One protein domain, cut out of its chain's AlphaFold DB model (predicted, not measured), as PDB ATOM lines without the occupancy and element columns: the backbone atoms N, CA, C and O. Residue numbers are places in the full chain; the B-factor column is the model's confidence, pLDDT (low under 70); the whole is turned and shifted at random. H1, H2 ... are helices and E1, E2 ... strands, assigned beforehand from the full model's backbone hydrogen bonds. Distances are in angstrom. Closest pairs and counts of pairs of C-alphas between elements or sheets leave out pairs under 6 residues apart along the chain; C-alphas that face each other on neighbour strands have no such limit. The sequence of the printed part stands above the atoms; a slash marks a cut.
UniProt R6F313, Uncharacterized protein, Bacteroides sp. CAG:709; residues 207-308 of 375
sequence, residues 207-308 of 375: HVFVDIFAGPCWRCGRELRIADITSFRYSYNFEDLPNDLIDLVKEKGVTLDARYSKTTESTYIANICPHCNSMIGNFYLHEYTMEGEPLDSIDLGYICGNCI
ATOM      1  N   HIS A 207     101.663  98.542  65.120       92.62
ATOM      2  CA  HIS A 207     102.691  97.498  65.113       92.62
ATOM      3  C   HIS A 207     101.996  96.154  65.335       92.62
ATOM      4  O   HIS A 207     101.357  95.951  66.365       92.62
ATOM      5  N   VAL A 208     102.045  95.274  64.336       93.75
ATOM      6  CA  VAL A 208     101.282  94.022  64.337       93.75
ATOM      7  C   VAL A 208     102.219  92.835  64.495       93.75
ATOM      8  O   VAL A 208     103.210  92.716  63.772       93.75
ATOM      9  N   PHE A 209     101.857  91.933  65.399       94.38
ATOM     10  CA  PHE A 209     102.544  90.670  65.637       94.38
ATOM     11  C   PHE A 209     101.595  89.503  65.388       94.38
ATOM     12  O   PHE A 209     100.379  89.627  65.544       94.38
ATOM     13  N   VAL A 210     102.152  88.349  65.030       95.62
ATOM     14  CA  VAL A 210     101.471  87.067  65.224       95.62
ATOM     15  C   VAL A 210     102.165  86.328  66.345       95.62
ATOM     16  O   VAL A 210     103.291  85.859  66.179       95.62
ATOM     17  N   ASP A 211     101.474  86.221  67.466       95.56
ATOM     18  CA  ASP A 211     101.959  85.557  68.661       95.56
ATOM     19  C   ASP A 211     101.480  84.109  68.686       95.56
ATOM     20  O   ASP A 211     100.343  83.793  68.327       95.56
ATOM     21  N   ILE A 212     102.373  83.205  69.082       96.00
ATOM     22  CA  ILE A 212     102.135  81.765  69.071       96.00
ATOM     23  C   ILE A 212     102.130  81.254  70.497       96.00
ATOM     24  O   ILE A 212     103.145  81.272  71.181       96.00
ATOM     25  N   PHE A 213     101.000  80.709  70.919       95.38
ATOM     26  CA  PHE A 213     100.782  80.206  72.268       95.38
ATOM     27  C   PHE A 213     100.678  78.682  72.271       95.38
ATOM     28  O   PHE A 213     100.254  78.072  71.284       95.38
ATOM     29  N   ALA A 214     101.045  78.056  73.389       93.81
ATOM     30  CA  ALA A 214     100.662  76.676  73.675       93.81
ATOM     31  C   ALA A 214      99.321  76.656  74.403       93.81
ATOM     32  O   ALA A 214      99.105  77.411  75.346       93.81
ATOM     33  N   GLY A 215      98.438  75.744  74.009       92.50
ATOM     34  CA  GLY A 215      97.180  75.557  74.716       92.50
ATOM     35  C   GLY A 215      96.487  74.242  74.379       92.50
ATOM     36  O   GLY A 215      96.724  73.661  73.318       92.50
ATOM     37  N   PRO A 216      95.615  73.736  75.264       94.69
ATOM     38  CA  PRO A 216      94.885  72.507  75.007       94.69
ATOM     39  C   PRO A 216      93.755  72.727  73.991       94.69
ATOM     40  O   PRO A 216      92.962  73.664  74.069       94.69
ATOM     41  N   CYS A 217      93.600  71.793  73.060       95.44
ATOM     42  CA  CYS A 217      92.416  71.702  72.222       95.44
ATOM     43  C   CYS A 217      91.162  71.540  73.093       95.44
ATOM     44  O   CYS A 217      91.010  70.510  73.752       95.44
ATOM     45  N   TRP A 218      90.212  72.476  73.004       93.81
ATOM     46  CA  TRP A 218      88.961  72.434  73.776       93.81
ATOM     47  C   TRP A 218      88.145  71.144  73.582       93.81
ATOM     48  O   TRP A 218      87.380  70.747  74.456       93.81
ATOM     49  N   ARG A 219      88.292  70.473  72.429       95.56
ATOM     50  CA  ARG A 219      87.550  69.247  72.108       95.56
ATOM     51  C   ARG A 219      88.258  67.972  72.552       95.56
ATOM     52  O   ARG A 219      87.609  67.080  73.083       95.56
ATOM     53  N   CYS A 220      89.547  67.826  72.241       97.25
ATOM     54  CA  CYS A 220      90.264  66.557  72.437       97.25
ATOM     55  C   CYS A 220      91.373  66.609  73.492       97.25
ATOM     56  O   CYS A 220      92.029  65.595  73.714       97.25
ATOM     57  N   GLY A 221      91.613  67.768  74.109       95.94
ATOM     58  CA  GLY A 221      92.580  67.962  75.190       95.94
ATOM     59  C   GLY A 221      94.055  67.931  74.781       95.94
ATOM     60  O   GLY A 221      94.907  68.228  75.608       95.94
ATOM     61  N   ARG A 222      94.386  67.589  73.527       95.50
ATOM     62  CA  ARG A 222      95.779  67.615  73.051       95.50
ATOM     63  C   ARG A 222      96.317  69.036  73.019       95.50
ATOM     64  O   ARG A 222      95.608  69.936  72.583       95.50
ATOM     65  N   GLU A 223      97.573  69.192  73.406       94.75
ATOM     66  CA  GLU A 223      98.301  70.449  73.275       94.75
ATOM     67  C   GLU A 223      98.443  70.854  71.800       94.75
ATOM     68  O   GLU A 223      98.672  70.015  70.920       94.75
ATOM     69  N   LEU A 224      98.254  72.143  71.540       93.94
ATOM     70  CA  LEU A 224      98.293  72.790  70.238       93.94
ATOM     71  C   LEU A 224      99.198  74.012  70.299       93.94
ATOM     72  O   LEU A 224      99.321  74.642  71.347       93.94
ATOM     73  N   ARG A 225      99.737  74.386  69.138       95.25
ATOM     74  CA  ARG A 225     100.201  75.750  68.896       95.25
ATOM     75  C   ARG A 225      99.076  76.551  68.265       95.25
ATOM     76  O   ARG A 225      98.464  76.090  67.299       95.25
ATOM     77  N   ILE A 226      98.809  77.715  68.830       95.12
ATOM     78  CA  ILE A 226      97.682  78.578  68.490       95.12
ATOM     79  C   ILE A 226      98.269  79.939  68.140       95.12
ATOM     80  O   ILE A 226      98.999  80.500  68.947       95.12
ATOM     81  N   ALA A 227      97.982  80.438  66.944       95.88
ATOM     82  CA  ALA A 227      98.382  81.772  66.527       95.88
ATOM     83  C   ALA A 227      97.267  82.779  66.817       95.88
ATOM     84  O   ALA A 227      96.117  82.541  66.442       95.88
ATOM     85  N   ASP A 228      97.613  83.911  67.409       94.75
ATOM     86  CA  ASP A 228      96.732  85.067  67.554       94.75
ATOM     87  C   ASP A 228      97.404  86.306  66.956       94.75
ATOM     88  O   ASP A 228      98.633  86.399  66.927       94.75
ATOM     89  N   ILE A 229      96.607  87.231  66.423       94.00
ATOM     90  CA  ILE A 229      97.132  88.480  65.874       94.00
ATOM     91  C   ILE A 229      97.063  89.543  66.961       94.00
ATOM     92  O   ILE A 229      95.984  90.021  67.313       94.00
ATOM     93  N   THR A 230      98.230  89.956  67.436       90.94
ATOM     94  CA  THR A 230      98.358  90.949  68.495       90.94
ATOM     95  C   THR A 230      98.646  92.314  67.891       90.94
ATOM     96  O   THR A 230      99.526  92.486  67.045       90.94
ATOM     97  N   SER A 231      97.878  93.309  68.319       90.31
ATOM     98  CA  SER A 231      98.051  94.710  67.934       90.31
ATOM     99  C   SER A 231      97.301  95.604  68.917       90.31
ATOM    100  O   SER A 231      96.468  95.113  69.682       90.31
ATOM    101  N   PHE A 232      97.597  96.904  68.930       85.25
ATOM    102  CA  PHE A 232      97.078  97.777  69.979       85.25
ATOM    103  C   PHE A 232      95.702  98.366  69.642       85.25
ATOM    104  O   PHE A 232      94.858  98.521  70.524       85.25
ATOM    105  N   ARG A 233      95.459  98.733  68.376       88.81
ATOM    106  CA  ARG A 233      94.306  99.587  68.021       88.81
ATOM    107  C   ARG A 233      93.221  98.911  67.222       88.81
ATOM    108  O   ARG A 233      92.055  99.277  67.359       88.81
ATOM    109  N   TYR A 234      93.601  98.011  66.331       90.44
ATOM    110  CA  TYR A 234      92.689  97.429  65.359       90.44
ATOM    111  C   TYR A 234      92.644  95.920  65.514       90.44
ATOM    112  O   TYR A 234      93.635  95.295  65.845       90.44
ATOM    113  N   SER A 235      91.499  95.306  65.231       89.62
ATOM    114  CA  SER A 235      91.426  93.847  65.143       89.62
ATOM    115  C   SER A 235      91.659  93.396  63.705       89.62
ATOM    116  O   SER A 235      90.980  93.845  62.768       89.62
ATOM    117  N   TYR A 236      92.594  92.471  63.542       91.44
ATOM    118  CA  TYR A 236      92.951  91.878  62.261       91.44
ATOM    119  C   TYR A 236      92.526  90.410  62.237       91.44
ATOM    120  O   TYR A 236      92.571  89.717  63.249       91.44
ATOM    121  N   ASN A 237      92.117  89.942  61.066       91.06
ATOM    122  CA  ASN A 237      92.040  88.530  60.737       91.06
ATOM    123  C   ASN A 237      93.236  88.180  59.842       91.06
ATOM    124  O   ASN A 237      93.830  89.063  59.218       91.06
ATOM    125  N   PHE A 238      93.575  86.899  59.730       92.25
ATOM    126  CA  PHE A 238      94.712  86.475  58.909       92.25
ATOM    127  C   PHE A 238      94.558  86.848  57.424       92.25
ATOM    128  O   PHE A 238      95.551  87.063  56.742       92.25
ATOM    129  N   GLU A 239      93.327  86.978  56.929       89.69
ATOM    130  CA  GLU A 239      93.013  87.396  55.560       89.69
ATOM    131  C   GLU A 239      93.267  88.881  55.295       89.69
ATOM    132  O   GLU A 239      93.320  89.296  54.141       89.69
ATOM    133  N   ASP A 240      93.402  89.688  56.349       88.44
ATOM    134  CA  ASP A 240      93.723  91.111  56.222       88.44
ATOM    135  C   ASP A 240      95.225  91.359  56.027       88.44
ATOM    136  O   ASP A 240      95.646  92.490  55.767       88.44
ATOM    137  N   LEU A 241      96.034  90.318  56.215       87.75
ATOM    138  CA  LEU A 241      97.484  90.376  56.332       87.75
ATOM    139  C   LEU A 241      98.165  89.782  55.081       87.75
ATOM    140  O   LEU A 241      97.485  89.238  54.208       87.75
ATOM    141  N   PRO A 242      99.496  89.929  54.928       87.19
ATOM    142  CA  PRO A 242     100.215  89.437  53.751       87.19
ATOM    143  C   PRO A 242      99.943  87.955  53.448       87.19
ATOM    144  O   PRO A 242      99.874  87.127  54.352       87.19
ATOM    145  N   ASN A 243      99.812  87.608  52.164       81.00
ATOM    146  CA  ASN A 243      99.407  86.259  51.738       81.00
ATOM    147  C   ASN A 243     100.393  85.152  52.157       81.00
ATOM    148  O   ASN A 243      99.989  84.009  52.346       81.00
ATOM    149  N   ASP A 244     101.676  85.484  52.285       88.31
ATOM    150  CA  ASP A 244     102.756  84.591  52.716       88.31
ATOM    151  C   ASP A 244     102.764  84.334  54.232       88.31
ATOM    152  O   ASP A 244     103.406  83.392  54.698       88.31
ATOM    153  N   LEU A 245     101.996  85.107  55.011       91.38
ATOM    154  CA  LEU A 245     101.914  84.958  56.463       91.38
ATOM    155  C   LEU A 245     101.438  83.567  56.886       91.38
ATOM    156  O   LEU A 245     101.933  83.010  57.864       91.38
ATOM    157  N   ILE A 246     100.474  82.998  56.162       91.88
ATOM    158  CA  ILE A 246      99.901  81.693  56.509       91.88
ATOM    159  C   ILE A 246     100.972  80.604  56.489       91.88
ATOM    160  O   ILE A 246     100.973  79.732  57.359       91.88
ATOM    161  N   ASP A 247     101.878  80.656  55.518       92.12
ATOM    162  CA  ASP A 247     102.949  79.673  55.393       92.12
ATOM    163  C   ASP A 247     103.995  79.872  56.499       92.12
ATOM    164  O   ASP A 247     104.355  78.898  57.162       92.12
ATOM    165  N   LEU A 248     104.358  81.121  56.817       93.19
ATOM    166  CA  LEU A 248     105.241  81.444  57.948       93.19
ATOM    167  C   LEU A 248     104.685  80.939  59.289       93.19
ATOM    168  O   LEU A 248     105.406  80.358  60.098       93.19
ATOM    169  N   VAL A 249     103.387  81.118  59.529       95.06
ATOM    170  CA  VAL A 249     102.725  80.645  60.753       95.06
ATOM    171  C   VAL A 249     102.669  79.113  60.796       95.06
ATOM    172  O   VAL A 249     102.885  78.504  61.849       95.06
ATOM    173  N   LYS A 250     102.450  78.457  59.650       94.00
ATOM    174  CA  LYS A 250     102.487  76.989  59.544       94.00
ATOM    175  C   LYS A 250     103.870  76.408  59.808       94.00
ATOM    176  O   LYS A 250     103.962  75.367  60.458       94.00
ATOM    177  N   GLU A 251     104.939  77.076  59.378       94.88
ATOM    178  CA  GLU A 251     106.321  76.670  59.677       94.88
ATOM    179  C   GLU A 251     106.606  76.630  61.184       94.88
ATOM    180  O   GLU A 251     107.381  75.796  61.657       94.88
ATOM    181  N   LYS A 252     105.908  77.453  61.972       95.31
ATOM    182  CA  LYS A 252     105.975  77.432  63.440       95.31
ATOM    183  C   LYS A 252     105.162  76.295  64.078       95.31
ATOM    184  O   LYS A 252     105.159  76.123  65.299       95.31
ATOM    185  N   GLY A 253     104.514  75.450  63.276       94.75
ATOM    186  CA  GLY A 253     103.745  74.286  63.726       94.75
ATOM    187  C   GLY A 253     102.298  74.598  64.106       94.75
ATOM    188  O   GLY A 253     101.649  73.771  64.748       94.75
ATOM    189  N   VAL A 254     101.787  75.769  63.726       96.50
ATOM    190  CA  VAL A 254     100.366  76.116  63.849       96.50
ATOM    191  C   VAL A 254      99.615  75.560  62.639       96.50
ATOM    192  O   VAL A 254     100.101  75.596  61.513       96.50
ATOM    193  N   THR A 255      98.408  75.036  62.842       96.00
ATOM    194  CA  THR A 255      97.545  74.618  61.726       96.00
ATOM    195  C   THR A 255      96.444  75.652  61.527       96.00
ATOM    196  O   THR A 255      95.566  75.784  62.376       96.00
ATOM    197  N   LEU A 256      96.481  76.358  60.396       95.06
ATOM    198  CA  LEU A 256      95.464  77.328  59.987       95.06
ATOM    199  C   LEU A 256      94.685  76.817  58.774       95.06
ATOM    200  O   LEU A 256      95.286  76.302  57.825       95.06
ATOM    201  N   ASP A 257      93.362  76.981  58.788       93.25
ATOM    202  CA  ASP A 257      92.495  76.631  57.657       93.25
ATOM    203  C   ASP A 257      91.198  77.455  57.661       93.25
ATOM    204  O   ASP A 257      90.726  77.895  58.711       93.25
ATOM    205  N   ALA A 258      90.588  77.625  56.487       93.69
ATOM    206  CA  ALA A 258      89.314  78.317  56.338       93.69
ATOM    207  C   ALA A 258      88.172  77.472  56.925       93.69
ATOM    208  O   ALA A 258      87.967  76.307  56.558       93.69
ATOM    209  N   ARG A 259      87.392  78.047  57.846       93.62
ATOM    210  CA  ARG A 259      86.245  77.381  58.480       93.62
ATOM    211  C   ARG A 259      85.041  78.303  58.550       93.62
ATOM    212  O   ARG A 259      85.148  79.464  58.929       93.62
ATOM    213  N   TYR A 260      83.878  77.750  58.213       91.12
ATOM    214  CA  TYR A 260      82.602  78.429  58.406       91.12
ATOM    215  C   TYR A 260      82.199  78.390  59.881       91.12
ATOM    216  O   TYR A 260      82.060  77.318  60.476       91.12
ATOM    217  N   SER A 261      81.953  79.562  60.446       87.06
ATOM    218  CA  SER A 261      81.460  79.749  61.802       87.06
ATOM    219  C   SER A 261      79.978  80.094  61.759       87.06
ATOM    220  O   SER A 261      79.566  81.083  61.161       87.06
ATOM    221  N   LYS A 262      79.155  79.289  62.440       85.81
ATOM    222  CA  LYS A 262      77.726  79.595  62.610       85.81
ATOM    223  C   LYS A 262      77.496  80.825  63.486       85.81
ATOM    224  O   LYS A 262      76.514  81.517  63.279       85.81
ATOM    225  N   THR A 263      78.388  81.086  64.442       83.88
ATOM    226  CA  THR A 263      78.275  82.216  65.377       83.88
ATOM    227  C   THR A 263      78.450  83.555  64.672       83.88
ATOM    228  O   THR A 263      77.760  84.513  64.995       83.88
ATOM    229  N   THR A 264      79.369  83.620  63.706       81.25
ATOM    230  CA  THR A 264      79.676  84.843  62.945       81.25
ATOM    231  C   THR A 264      79.039  84.850  61.555       81.25
ATOM    232  O   THR A 264      79.200  85.822  60.827       81.25
ATOM    233  N   GLU A 265      78.361  83.761  61.175       85.69
ATOM    234  CA  GLU A 265      77.783  83.521  59.843       85.69
ATOM    235  C   GLU A 265      78.762  83.786  58.684       85.69
ATOM    236  O   GLU A 265      78.385  84.221  57.597       85.69
ATOM    237  N   SER A 266      80.047  83.508  58.910       85.25
ATOM    238  CA  SER A 266      81.131  83.823  57.981       85.25
ATOM    239  C   SER A 266      82.174  82.712  57.932       85.25
ATOM    240  O   SER A 266      82.313  81.922  58.869       85.25
ATOM    241  N   THR A 267      82.903  82.637  56.818       90.56
ATOM    242  CA  THR A 267      84.099  81.793  56.698       90.56
ATOM    243  C   THR A 267      85.322  82.650  56.959       90.56
ATOM    244  O   THR A 267      85.428  83.718  56.361       90.56
ATOM    245  N   TYR A 268      86.218  82.175  57.820       91.56
ATOM    246  CA  TYR A 268      87.507  82.815  58.067       91.56
ATOM    247  C   TYR A 268      88.605  81.788  58.372       91.56
ATOM    248  O   TYR A 268      88.313  80.623  58.666       91.56
ATOM    249  N   ILE A 269      89.863  82.207  58.284       93.75
ATOM    250  CA  ILE A 269      91.049  81.442  58.643       93.75
ATOM    251  C   ILE A 269      91.107  81.316  60.163       93.75
ATOM    252  O   ILE A 269      91.270  82.300  60.880       93.75
ATOM    253  N   ALA A 270      90.972  80.087  60.646       94.81
ATOM    254  CA  ALA A 270      90.939  79.769  62.065       94.81
ATOM    255  C   ALA A 270      92.072  78.811  62.443       94.81
ATOM    256  O   ALA A 270      92.557  78.036  61.615       94.81
ATOM    257  N   ASN A 271      92.425  78.807  63.727       96.00
ATOM    258  CA  ASN A 271      93.296  77.793  64.313       96.00
ATOM    259  C   ASN A 271      92.578  76.442  64.363       96.00
ATOM    260  O   ASN A 271      91.452  76.344  64.858       96.00
ATOM    261  N   ILE A 272      93.223  75.387  63.867       96.56
ATOM    262  CA  ILE A 272      92.649  74.047  63.744       96.56
ATOM    263  C   ILE A 272      93.455  73.050  64.563       96.56
ATOM    264  O   ILE A 272      94.676  72.993  64.496       96.56
ATOM    265  N   CYS A 273      92.760  72.178  65.288       96.38
ATOM    266  CA  CYS A 273      93.395  71.004  65.870       96.38
ATOM    267  C   CYS A 273      93.758  69.999  64.758       96.38
ATOM    268  O   CYS A 273      92.837  69.423  64.173       96.38
ATOM    269  N   PRO A 274      95.039  69.674  64.505       95.50
ATOM    270  CA  PRO A 274      95.414  68.708  63.468       95.50
ATOM    271  C   PRO A 274      94.965  67.277  63.798       95.50
ATOM    272  O   PRO A 274      94.921  66.421  62.922       95.50
ATOM    273  N   HIS A 275      94.609  67.000  65.058       96.25
ATOM    274  CA  HIS A 275      94.155  65.681  65.491       96.25
ATOM    275  C   HIS A 275      92.647  65.460  65.305       96.25
ATOM    276  O   HIS A 275      92.243  64.455  64.731       96.25
ATOM    277  N   CYS A 276      91.798  66.355  65.823       96.62
ATOM    278  CA  CYS A 276      90.339  66.183  65.767       96.62
ATOM    279  C   CYS A 276      89.631  67.155  64.813       96.62
ATOM    280  O   CYS A 276      88.403  67.141  64.730       96.62
ATOM    281  N   ASN A 277      90.393  67.995  64.104       95.62
ATOM    282  CA  ASN A 277      89.926  68.977  63.123       95.62
ATOM    283  C   ASN A 277      88.935  70.024  63.675       95.62
ATOM    284  O   ASN A 277      88.223  70.682  62.916       95.62
ATOM    285  N   SER A 278      88.861  70.191  65.001       94.50
ATOM    286  CA  SER A 278      88.058  71.249  65.615       94.50
ATOM    287  C   SER A 278      88.702  72.616  65.396       94.50
ATOM    288  O   SER A 278      89.900  72.763  65.640       94.50
ATOM    289  N   MET A 279      87.895  73.610  65.027       94.31
ATOM    290  CA  MET A 279      88.318  75.012  64.999       94.31
ATOM    291  C   MET A 279      88.358  75.618  66.406       94.31
ATOM    292  O   MET A 279      87.514  75.295  67.247       94.31
ATOM    293  N   ILE A 280      89.301  76.526  66.622       92.62
ATOM    294  CA  ILE A 280      89.304  77.517  67.695       92.62
ATOM    295  C   ILE A 280      88.914  78.831  67.021       92.62
ATOM    296  O   ILE A 280      89.648  79.343  66.177       92.62
ATOM    297  N   GLY A 281      87.703  79.309  67.303       87.06
ATOM    298  CA  GLY A 281      87.205  80.543  66.699       87.06
ATOM    299  C   GLY A 281      87.830  81.778  67.343       87.06
ATOM    300  O   GLY A 281      88.146  81.740  68.528       87.06
ATOM    301  N   ASN A 282      87.927  82.880  66.594       85.81
ATOM    302  CA  ASN A 282      88.593  84.114  67.045       85.81
ATOM    303  C   ASN A 282      88.027  84.645  68.373       85.81
ATOM    304  O   ASN A 282      88.767  85.133  69.216       85.81
ATOM    305  N   PHE A 283      86.721  84.464  68.606       84.94
ATOM    306  CA  PHE A 283      86.063  84.859  69.856       84.94
ATOM    307  C   PHE A 283      86.629  84.153  71.099       84.94
ATOM    308  O   PHE A 283      86.554  84.700  72.192       84.94
ATOM    309  N   TYR A 284      87.204  82.959  70.942       88.50
ATOM    310  CA  TYR A 284      87.735  82.138  72.032       88.50
ATOM    311  C   TYR A 284      89.263  82.211  72.148       88.50
ATOM    312  O   TYR A 284      89.823  81.564  73.023       88.50
ATOM    313  N   LEU A 285      89.955  82.972  71.286       89.38
ATOM    314  CA  LEU A 285      91.422  83.059  71.336       89.38
ATOM    315  C   LEU A 285      91.921  83.679  72.642       89.38
ATOM    316  O   LEU A 285      92.904  83.195  73.190       89.38
ATOM    317  N   HIS A 286      91.189  84.645  73.201       88.06
ATOM    318  CA  HIS A 286      91.535  85.276  74.477       88.06
ATOM    319  C   HIS A 286      91.713  84.270  75.633       88.06
ATOM    320  O   HIS A 286      92.565  84.474  76.491       88.06
ATOM    321  N   GLU A 287      90.980  83.148  75.636       88.88
ATOM    322  CA  GLU A 287      91.121  82.091  76.655       88.88
ATOM    323  C   GLU A 287      92.519  81.449  76.649       88.88
ATOM    324  O   GLU A 287      92.942  80.865  77.644       88.88
ATOM    325  N   TYR A 288      93.234  81.560  75.529       88.00
ATOM    326  CA  TYR A 288      94.580  81.034  75.337       88.00
ATOM    327  C   TYR A 288      95.672  82.093  75.519       88.00
ATOM    328  O   TYR A 288      96.812  81.726  75.796       88.00
ATOM    329  N   THR A 289      95.345  83.380  75.362       85.06
ATOM    330  CA  THR A 289      96.337  84.469  75.296       85.06
ATOM    331  C   THR A 289      96.377  85.362  76.537       85.06
ATOM    332  O   THR A 289      97.363  86.057  76.747       85.06
ATOM    333  N   MET A 290      95.358  85.330  77.405       80.06
ATOM    334  CA  MET A 290      95.252  86.257  78.544       80.06
ATOM    335  C   MET A 290      96.299  86.078  79.657       80.06
ATOM    336  O   MET A 290      96.587  87.043  80.362       80.06
ATOM    337  N   GLU A 291      96.832  84.871  79.859       70.19
ATOM    338  CA  GLU A 291      97.691  84.553  81.019       70.19
ATOM    339  C   GLU A 291      99.052  83.940  80.641       70.19
ATOM    340  O   GLU A 291      99.838  83.590  81.522       70.19
ATOM    341  N   GLY A 292      99.341  83.788  79.346       75.50
ATOM    342  CA  GLY A 292     100.562  83.151  78.853       75.50
ATOM    343  C   GLY A 292     101.454  84.122  78.091       75.50
ATOM    344  O   GLY A 292     100.970  84.868  77.250       75.50
ATOM    345  N   GLU A 293     102.761  84.068  78.339       87.19
ATOM    346  CA  GLU A 293     103.744  84.642  77.415       87.19
ATOM    347  C   GLU A 293     103.749  83.818  76.114       87.19
ATOM    348  O   GLU A 293     103.671  82.579  76.175       87.19
ATOM    349  N   PRO A 294     103.847  84.455  74.938       93.88
ATOM    350  CA  PRO A 294     103.940  83.728  73.683       93.88
ATOM    351  C   PRO A 294     105.199  82.849  73.648       93.88
ATOM    352  O   PRO A 294     106.278  83.230  74.101       93.88
ATOM    353  N   LEU A 295     105.066  81.650  73.080       94.69
ATOM    354  CA  LEU A 295     106.189  80.752  72.801       94.69
ATOM    355  C   LEU A 295     107.118  81.319  71.726       94.69
ATOM    356  O   LEU A 295     108.307  81.001  71.702       94.69
ATOM    357  N   ASP A 296     106.542  82.057  70.784       95.31
ATOM    358  CA  ASP A 296     107.211  82.644  69.632       95.31
ATOM    359  C   ASP A 296     106.348  83.787  69.087       95.31
ATOM    360  O   ASP A 296     105.128  83.771  69.253       95.31
ATOM    361  N   SER A 297     106.973  84.732  68.390       95.50
ATOM    362  CA  SER A 297     106.305  85.904  67.826       95.50
ATOM    363  C   SER A 297     106.860  86.208  66.440       95.50
ATOM    364  O   SER A 297     108.072  86.214  66.215       95.50
ATOM    365  N   ILE A 298     105.968  86.484  65.492       94.88
ATOM    366  CA  ILE A 298     106.313  86.939  64.145       94.88
ATOM    367  C   ILE A 298     105.992  88.429  64.061       94.88
ATOM    368  O   ILE A 298     104.826  88.816  64.081       94.88
ATOM    369  N   ASP A 299     107.025  89.261  63.953       94.62
ATOM    370  CA  ASP A 299     106.882  90.706  63.763       94.62
ATOM    371  C   ASP A 299     106.500  91.017  62.304       94.62
ATOM    372  O   ASP A 299     107.283  90.776  61.382       94.62
ATOM    373  N   LEU A 300     105.293  91.550  62.090       93.94
ATOM    374  CA  LEU A 300     104.809  91.978  60.770       93.94
ATOM    375  C   LEU A 300     105.092  93.458  60.484       93.94
ATOM    376  O   LEU A 300     104.760  93.972  59.410       93.94
ATOM    377  N   GLY A 301     105.701  94.157  61.436       93.19
ATOM    378  CA  GLY A 301     105.983  95.575  61.383       93.19
ATOM    379  C   GLY A 301     104.716  96.423  61.416       93.19
ATOM    380  O   GLY A 301     103.711  96.100  62.050       93.19
ATOM    381  N   TYR A 302     104.775  97.561  60.728       93.69
ATOM    382  CA  TYR A 302     103.731  98.575  60.795       93.69
ATOM    383  C   TYR A 302     102.688  98.438  59.683       93.69
ATOM    384  O   TYR A 302     102.968  98.718  58.511       93.69
ATOM    385  N   ILE A 303     101.447  98.138  60.069       93.94
ATOM    386  CA  ILE A 303     100.300  97.942  59.174       93.94
ATOM    387  C   ILE A 303      99.247  99.029  59.414       93.94
ATOM    388  O   ILE A 303      99.025  99.492  60.529       93.94
ATOM    389  N   CYS A 304      98.585  99.504  58.356       94.94
ATOM    390  CA  CYS A 304      97.545 100.525  58.500       94.94
ATOM    391  C   CYS A 304      96.153  99.908  58.708       94.94
ATOM    392  O   CYS A 304      95.412  99.715  57.739       94.94
ATOM    393  N   GLY A 305      95.769  99.698  59.970       93.81
ATOM    394  CA  GLY A 305      94.436  99.206  60.339       93.81
ATOM    395  C   GLY A 305      93.283 100.085  59.843       93.81
ATOM    396  O   GLY A 305      92.308  99.565  59.317       93.81
ATOM    397  N   ASN A 306      93.424 101.418  59.850       94.69
ATOM    398  CA  ASN A 306      92.401 102.326  59.300       94.69
ATOM    399  C   ASN A 306      92.106 102.079  57.807       94.69
ATOM    400  O   ASN A 306      90.957 102.160  57.375       94.69
ATOM    401  N   CYS A 307      93.130 101.800  56.990       95.25
ATOM    402  CA  CYS A 307      92.921 101.483  55.576       95.25
ATOM    403  C   CYS A 307      92.213 100.134  55.407       95.25
ATOM    404  O   CYS A 307      91.303 100.041  54.584       95.25
ATOM    405  N   ILE A 308      92.598  99.132  56.201       93.69
ATOM    406  CA  ILE A 308      91.979  97.801  56.198       93.69
ATOM    407  C   ILE A 308      90.512  97.889  56.633       93.69
ATOM    408  O   ILE A 308      89.632  97.411  55.923       93.69
TER     409      ILE A 308
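This is residues 207 to 308 of the 375 residues of an uncharacterized protein of Bacteroides sp. CAG:709 (UniProt R6F313). Picture a three-stranded sheet, E2, E1 and E5, with the small helix H1 over one face and the shorter helix H2 on the opposite face. A two-stranded hairpin, E3 and E4, meets this sheet at E2 and reaches away from it, while the little helix H3 follows E5 at the far end of the printed part. The printed part has 102 residues, with three named helices and five named strands in the order E1, E2, H1, E3, E4, H2, E5, H3; both sheets are antiparallel, and the class is mixed, helices and strands. The whole is compact, with a radius of gyration of the C-alphas of 13.0 A and spans of 38 by 31 by 25 A.

Start with E1, residues 207 to 216, the inner strand of the larger sheet. E2, residues 223 to 230, forms a hairpin with it; look for N 211 and O 228, 2.9 A apart and within hydrogen-bond range. On the other side of E1 is E5, residues 296 to 303, antiparallel to it, with N 212 and O 296 at 2.8 A. H1, residues 245 to 251, is on the sheet at a height of 8.8 A, over E1 and slantwise to the strands, at 37 degrees to E1 on the local plane. E3, residues 256 to 261, and E4, residues 266 to 272, form the second hairpin, with N 259 and O 268 at 2.9 A. The closest C-alphas of E2 and E4 are those of Ile 226 and Asn 271, 6.1 A apart. Residues 271 to 272 of E4 also pair, antiparallel, with residues 279 to 280. H2, residues 286 to 289, is on the face opposite to H1, at a height of 6.7 A; its closest C-alphas to E1 are those of Tyr 288 and Gly 215, 6.1 A apart. H3, residues 305 to 308, is not on the sheet. In H1 every O i to N i+4 pair is within hydrogen-bond range; H2 and H3 are too short for such a pair.

Find C-alpha 207 at (102.691, 97.498, 65.113); from there E1 runs 28.0 A to C-alpha 216. E2 measures 21.0 A, H1 9.9 A, E3 14.3 A, E4 16.2 A, H2 4.9 A and E5 19.8 A. H3 runs 5.0 A to C-alpha 308 at (91.979, 97.801, 56.198).

The two C-alphas farthest apart are those of Cys 220 and Cys 307, at 38.9 A. The printed part has no cut; its long links are E2 to H1 and E4 to H2. The mean pLDDT of the printed part is 91.8, and no printed residue is under 70.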